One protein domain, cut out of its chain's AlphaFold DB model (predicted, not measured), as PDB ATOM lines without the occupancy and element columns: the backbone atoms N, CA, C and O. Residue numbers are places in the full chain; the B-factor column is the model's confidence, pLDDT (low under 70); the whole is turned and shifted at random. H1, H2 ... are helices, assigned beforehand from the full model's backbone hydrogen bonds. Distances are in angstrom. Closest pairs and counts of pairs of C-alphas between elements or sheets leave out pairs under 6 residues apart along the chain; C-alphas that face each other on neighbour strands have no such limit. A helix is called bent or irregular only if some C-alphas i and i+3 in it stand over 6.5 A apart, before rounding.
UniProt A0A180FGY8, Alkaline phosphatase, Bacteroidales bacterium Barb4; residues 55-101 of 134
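What this domain is: This is residues 55 to 101 of the 134 residues of the protein "Alkaline phosphatase" of Bacteroidales bacterium Barb4 (UniProt A0A180FGY8). Look first for an open L of two helices of 11 residues each, H1 and H2, which meet near their ends at a corner and stand at 82 degrees. From the far end of H2 a long loop, residues 81 to 94, folds back across the open side of the L to the short helix H3, and no two of the three helices touch. You have 47 residues printed, with three named helices in the order H1, H2, H3 and no named strand; 26 residues are in the helices, and the class is all helix. The whole is only just compact, close to loose, with a radius of gyration of the C-alphas of 11.0 A, and its C-alphas span 29 by 21 by 20 A.

How they stand to each other: Begin with H1, residues 57 to 67, and H2, residues 70 to 80. They are close but not clearly touching, with 2 pairs of C-alphas within 8 A. Look for their closest C-alphas at Leu 67 and Lys 73, 6.4 A apart. Their centres are 16.4 A apart, and their lines are about perpendicular, at 82 degrees. The link between them, residues 68 and 69, is tight. Go on to H3, residues 95 to 98, and you find it apart from H1 and apart from H2. The link from H2 to H3, 14 residues, is long. In H1 and H2 every O i to N i+4 pair is within hydrogen-bond range; H3 is too short for such a pair, and its one O i to N i+3 pair is within range.

Where its parts are: Find C-alpha 57 at (50.930, -28.697, 15.483); from there H1 runs 15.3 A to C-alpha 67 at (45.137, -20.830, 3.718). H2 starts with Pro 70 at C-alpha (38.692, -18.185, -0.258) and reaches Thr 80 after 15.3 A from first to last C-alpha. For H3, look from Asn 95 to Lys 98, 5.6 A from first to last C-alpha, ending at C-alpha 98 at (56.456, -30.145, 0.893). None of the helices is bent or irregular.

The domain as a whole: The two C-alphas farthest apart are those of Ala 78 and Val 101, 31.3 A. From the first printed C-alpha, Met 55, to the last, Val 101, you cross 17.7 A. The printed part has no cut. The long stretch with no named element is residues 81 to 94, whose C-alphas lie 4 to 16 A from the mean of the C-alphas. Look in the B-factor column for the pLDDT, with a mean of 76.8 over the printed part; the model's confidence is low, under 70, at residues 79 to 92, of which 79 and 80 belong to H2.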
ATOM      1  N   MET A  55      55.562 -22.400  17.413       93.31
ATOM      2  CA  MET A  55      54.805 -23.072  16.351       93.31
ATOM      3  C   MET A  55      54.599 -24.570  16.607       93.31
ATOM      4  O   MET A  55      55.336 -25.424  16.115       93.31
ATOM      5  N   ALA A  56      53.550 -24.897  17.360       91.06
ATOM      6  CA  ALA A  56      53.097 -26.270  17.577       91.06
ATOM      7  C   ALA A  56      52.125 -26.756  16.480       91.06
ATOM      8  O   ALA A  56      51.545 -25.961  15.737       91.06
ATOM      9  N   LEU A  57      51.872 -28.071  16.429       90.75
ATOM     10  CA  LEU A  57      50.930 -28.697  15.483       90.75
ATOM     11  C   LEU A  57      49.555 -28.000  15.392       90.75
ATOM     12  O   LEU A  57      49.075 -27.818  14.274       90.75
ATOM     13  N   PRO A  58      48.917 -27.548  16.493       92.38
ATOM     14  CA  PRO A  58      47.654 -26.816  16.392       92.38
ATOM     15  C   PRO A  58      47.767 -25.512  15.593       92.38
ATOM     16  O   PRO A  58      46.870 -25.196  14.817       92.38
ATOM     17  N   GLN A  59      48.870 -24.770  15.737       92.00
ATOM     18  CA  GLN A  59      49.085 -23.525  14.996       92.00
ATOM     19  C   GLN A  59      49.317 -23.796  13.506       92.00
ATOM     20  O   GLN A  59      48.782 -23.076  12.666       92.00
ATOM     21  N   ILE A  60      50.039 -24.875  13.184       89.88
ATOM     22  CA  ILE A  60      50.236 -25.343  11.805       89.88
ATOM     23  C   ILE A  60      48.879 -25.683  11.172       89.88
ATOM     24  O   ILE A  60      48.546 -25.154  10.116       89.88
ATOM     25  N   ASN A  61      48.049 -26.475  11.855       89.25
ATOM     26  CA  ASN A  61      46.730 -26.871  11.353       89.25
ATOM     27  C   ASN A  61      45.794 -25.670  11.136       89.25
ATOM     28  O   ASN A  61      45.064 -25.622  10.144       89.25
ATOM     29  N   ILE A  62      45.810 -24.683  12.040       89.31
ATOM     30  CA  ILE A  62      45.013 -23.455  11.887       89.31
ATOM     31  C   ILE A  62      45.512 -22.631  10.697       89.31
ATOM     32  O   ILE A  62      44.697 -22.131   9.922       89.31
ATOM     33  N   ALA A  63      46.830 -22.511  10.516       88.25
ATOM     34  CA  ALA A  63      47.407 -21.802   9.377       88.25
ATOM     35  C   ALA A  63      47.020 -22.461   8.041       88.25
ATOM     36  O   ALA A  63      46.652 -21.770   7.092       88.25
ATOM     37  N   GLU A  64      47.018 -23.791   7.977       86.62
ATOM     38  CA  GLU A  64      46.533 -24.540   6.812       86.62
ATOM     39  C   GLU A  64      45.046 -24.309   6.547       86.62
ATOM     40  O   GLU A  64      44.639 -24.064   5.410       86.62
ATOM     41  N   ALA A  65      44.214 -24.348   7.586       85.75
ATOM     42  CA  ALA A  65      42.789 -24.071   7.447       85.75
ATOM     43  C   ALA A  65      42.543 -22.636   6.945       85.75
ATOM     44  O   ALA A  65      41.729 -22.422   6.043       85.75
ATOM     45  N   ALA A  66      43.291 -21.660   7.466       85.38
ATOM     46  CA  ALA A  66      43.228 -20.270   7.029       85.38
ATOM     47  C   ALA A  66      43.660 -20.103   5.564       85.38
ATOM     48  O   ALA A  66      43.004 -19.379   4.815       85.38
ATOM     49  N   LEU A  67      44.693 -20.826   5.118       80.75
ATOM     50  CA  LEU A  67      45.137 -20.830   3.718       80.75
ATOM     51  C   LEU A  67      44.087 -21.375   2.748       80.75
ATOM     52  O   LEU A  67      44.106 -21.027   1.569       80.75
ATOM     53  N   ASN A  68      43.161 -22.203   3.229       79.88
ATOM     54  CA  ASN A  68      42.042 -22.695   2.438       79.88
ATOM     55  C   ASN A  68      40.843 -21.742   2.388       79.88
ATOM     56  O   ASN A  68      39.928 -21.960   1.591       79.88
ATOM     57  N   ASN A  69      40.839 -20.672   3.185       83.44
ATOM     58  CA  ASN A  69      39.767 -19.689   3.155       83.44
ATOM     59  C   ASN A  69      39.806 -18.895   1.829       83.44
ATOM     60  O   ASN A  69      40.822 -18.266   1.524       83.44
ATOM     61  N   PRO A  70      38.714 -18.858   1.041       79.62
ATOM     62  CA  PRO A  70      38.692 -18.185  -0.258       79.62
ATOM     63  C   PRO A  70      38.996 -16.683  -0.173       79.62
ATOM     64  O   PRO A  70      39.660 -16.154  -1.065       79.62
ATOM     65  N   ALA A  71      38.581 -16.004   0.903       81.50
ATOM     66  CA  ALA A  71      38.889 -14.590   1.119       81.50
ATOM     67  C   ALA A  71      40.388 -14.376   1.374       81.50
ATOM     68  O   ALA A  71      40.998 -13.472   0.802       81.50
ATOM     69  N   PHE A  72      41.003 -15.259   2.168       78.50
ATOM     70  CA  PHE A  72      42.444 -15.231   2.416       78.50
ATOM     71  C   PHE A  72      43.237 -15.530   1.139       78.50
ATOM     72  O   PHE A  72      44.198 -14.829   0.828       78.50
ATOM     73  N   LYS A  73      42.803 -16.517   0.344       77.06
ATOM     74  CA  LYS A  73      43.432 -16.858  -0.942       77.06
ATOM     75  C   LYS A  73      43.383 -15.703  -1.935       77.06
ATOM     76  O   LYS A  73      44.381 -15.440  -2.599       77.06
ATOM     77  N   ALA A  74      42.245 -15.017  -2.035       77.81
ATOM     78  CA  ALA A  74      42.101 -13.855  -2.906       77.81
ATOM     79  C   ALA A  74      43.040 -12.714  -2.484       77.81
ATOM     80  O   ALA A  74      43.766 -12.187  -3.325       77.81
ATOM     81  N   ALA A  75      43.090 -12.392  -1.185       77.62
ATOM     82  CA  ALA A  75      43.984 -11.367  -0.647       77.62
ATOM     83  C   ALA A  75      45.470 -11.719  -0.852       77.62
ATOM     84  O   ALA A  75      46.252 -10.890  -1.315       77.62
ATOM     85  N   TYR A  76      45.855 -12.968  -0.583       72.25
ATOM     86  CA  TYR A  76      47.230 -13.432  -0.767       72.25
ATOM     87  C   TYR A  76      47.664 -13.406  -2.239       72.25
ATOM     88  O   TYR A  76      48.749 -12.913  -2.560       72.25
ATOM     89  N   ASN A  77      46.820 -13.907  -3.146       71.88
ATOM     90  CA  ASN A  77      47.118 -13.927  -4.580       71.88
ATOM     91  C   ASN A  77      47.201 -12.505  -5.159       71.88
ATOM     92  O   ASN A  77      48.028 -12.258  -6.035       71.88
ATOM     93  N   ALA A  78      46.398 -11.563  -4.647       74.12
ATOM     94  CA  ALA A  78      46.486 -10.153  -5.022       74.12
ATOM     95  C   ALA A  78      47.827  -9.523  -4.606       74.12
ATOM     96  O   ALA A  78      48.371  -8.701  -5.336       74.12
ATOM     97  N   GLN A  79      48.383  -9.934  -3.464       69.44
ATOM     98  CA  GLN A  79      49.631  -9.374  -2.939       69.44
ATOM     99  C   GLN A  79      50.897 -10.004  -3.536       69.44
ATOM    100  O   GLN A  79      51.925  -9.341  -3.637       69.44
ATOM    101  N   THR A  80      50.842 -11.274  -3.939       65.56
ATOM    102  CA  THR A  80      52.008 -12.007  -4.470       65.56
ATOM    103  C   THR A  80      52.042 -12.103  -5.997       65.56
ATOM    104  O   THR A  80      53.020 -12.606  -6.552       65.56
ATOM    105  N   GLY A  81      50.997 -11.642  -6.696       59.12
ATOM    106  CA  GLY A  81      50.933 -11.603  -8.166       59.12
ATOM    107  C   GLY A  81      51.033 -12.972  -8.851       59.12
ATOM    108  O   GLY A  81      51.156 -13.048 -10.069       59.12
ATOM    109  N   THR A  82      50.991 -14.058  -8.077       55.91
ATOM    110  CA  THR A  82      51.243 -15.428  -8.529       55.91
ATOM    111  C   THR A  82      50.217 -16.341  -7.866       55.91
ATOM    112  O   THR A  82      50.030 -16.279  -6.651       55.91
ATOM    113  N   ALA A  83      49.543 -17.196  -8.641       60.38
ATOM    114  CA  ALA A  83      48.552 -18.155  -8.140       60.38
ATOM    115  C   ALA A  83      49.222 -19.339  -7.409       60.38
ATOM    116  O   ALA A  83      49.100 -20.497  -7.804       60.38
ATOM    117  N   SER A  84      49.977 -19.042  -6.352       57.69
ATOM    118  CA  SER A  84      50.848 -19.998  -5.658       57.69
ATOM    119  C   SER A  84      50.103 -20.876  -4.647       57.69
ATOM    120  O   SER A  84      50.632 -21.897  -4.209       57.69
ATOM    121  N   LEU A  85      48.870 -20.508  -4.275       62.03
ATOM    122  CA  LEU A  85      48.036 -21.277  -3.350       62.03
ATOM    123  C   LEU A  85      47.179 -22.296  -4.109       62.03
ATOM    124  O   LEU A  85      46.071 -21.993  -4.569       62.03
ATOM    125  N   ARG A  86      47.690 -23.527  -4.219       57.19
ATOM    126  CA  ARG A  86      46.945 -24.661  -4.781       57.19
ATOM    127  C   ARG A  86      45.633 -24.878  -4.018       57.19
ATOM    128  O   ARG A  86      45.557 -24.715  -2.805       57.19
ATOM    129  N   SER A  87      44.570 -25.201  -4.748       53.53
ATOM    130  CA  SER A  87      43.297 -25.610  -4.152       53.53
ATOM    131  C   SER A  87      43.398 -27.066  -3.714       53.53
ATOM    132  O   SER A  87      43.441 -27.949  -4.565       53.53
ATOM    133  N   SER A  88      43.451 -27.314  -2.408       56.53
ATOM    134  CA  SER A  88      43.386 -28.651  -1.817       56.53
ATOM    135  C   SER A  88      42.062 -28.811  -1.072       56.53
ATOM    136  O   SER A  88      41.681 -27.977  -0.250       56.53
ATOM    137  N   ILE A  89      41.328 -29.883  -1.379       49.81
ATOM    138  CA  ILE A  89      40.082 -30.227  -0.685       49.81
ATOM    139  C   ILE A  89      40.454 -30.621   0.756       49.81
ATOM    140  O   ILE A  89      41.087 -31.652   0.959       49.81
ATOM    141  N   GLY A  90      40.111 -29.789   1.748       54.28
ATOM    142  CA  GLY A  90      40.289 -30.084   3.180       54.28
ATOM    143  C   GLY A  90      41.145 -29.064   3.943       54.28
ATOM    144  O   GLY A  90      40.604 -28.254   4.688       54.28
ATOM    145  N   VAL A  91      42.464 -29.055   3.732       60.84
ATOM    146  CA  VAL A  91      43.447 -28.183   4.424       60.84
ATOM    147  C   VAL A  91      44.374 -27.512   3.409       60.84
ATOM    148  O   VAL A  91      44.801 -28.162   2.453       60.84
ATOM    149  N   GLY A  92      44.634 -26.211   3.564       63.38
ATOM    150  CA  GLY A  92      45.493 -25.446   2.661       63.38
ATOM    151  C   GLY A  92      46.942 -25.865   2.841       63.38
ATOM    152  O   GLY A  92      47.370 -26.154   3.950       63.38
ATOM    153  N   GLU A  93      47.707 -25.952   1.760       74.19
ATOM    154  CA  GLU A  93      49.045 -26.543   1.823       74.19
ATOM    155  C   GLU A  93      50.122 -25.498   2.159       74.19
ATOM    156  O   GLU A  93      50.440 -24.624   1.348       74.19
ATOM    157  N   LEU A  94      50.731 -25.610   3.343       83.19
ATOM    158  CA  LEU A  94      51.930 -24.849   3.707       83.19
ATOM    159  C   LEU A  94      53.148 -25.337   2.910       83.19
ATOM    160  O   LEU A  94      53.381 -26.537   2.784       83.19
ATOM    161  N   ASN A  95      54.007 -24.418   2.455       85.62
ATOM    162  CA  ASN A  95      55.240 -24.796   1.746       85.62
ATOM    163  C   ASN A  95      56.187 -25.655   2.602       85.62
ATOM    164  O   ASN A  95      56.890 -26.499   2.056       85.62
ATOM    165  N   LEU A  96      56.154 -25.500   3.930       87.44
ATOM    166  CA  LEU A  96      56.939 -26.315   4.863       87.44
ATOM    167  C   LEU A  96      56.549 -27.807   4.836       87.44
ATOM    168  O   LEU A  96      57.380 -28.652   5.143       87.44
ATOM    169  N   ARG A  97      55.320 -28.160   4.429       85.50
ATOM    170  CA  ARG A  97      54.870 -29.565   4.332       85.50
ATOM    171  C   ARG A  97      55.331 -30.295   3.083       85.50
ATOM    172  O   ARG A  97      55.189 -31.509   3.010       85.50
ATOM    173  N   LYS A  98      55.891 -29.568   2.118       86.31
ATOM    174  CA  LYS A  98      56.456 -30.145   0.893       86.31
ATOM    175  C   LYS A  98      57.867 -30.689   1.110       86.31
ATOM    176  O   LYS A  98      58.424 -31.293   0.196       86.31
ATOM    177  N   PHE A  99      58.469 -30.460   2.282       89.38
ATOM    178  CA  PHE A  99      59.767 -31.039   2.600       89.38
ATOM    179  C   PHE A  99      59.662 -32.571   2.718       89.38
ATOM    180  O   PHE A  99      58.722 -33.075   3.328       89.38
ATOM    181  N   PRO A 100      60.627 -33.324   2.156       91.81
ATOM    182  CA  PRO A 100      60.541 -34.784   2.056       91.81
ATOM    183  C   PRO A 100      60.728 -35.507   3.396       91.81
ATOM    184  O   PRO A 100      60.382 -36.680   3.511       91.81
ATOM    185  N   VAL A 101      61.293 -34.831   4.400       92.50
ATOM    186  CA  VAL A 101      61.611 -35.406   5.711       92.50
ATOM    187  C   VAL A 101      60.912 -34.595   6.794       92.50
ATOM    188  O   VAL A 101      60.995 -33.370   6.813       92.50
TER     189      VAL A 101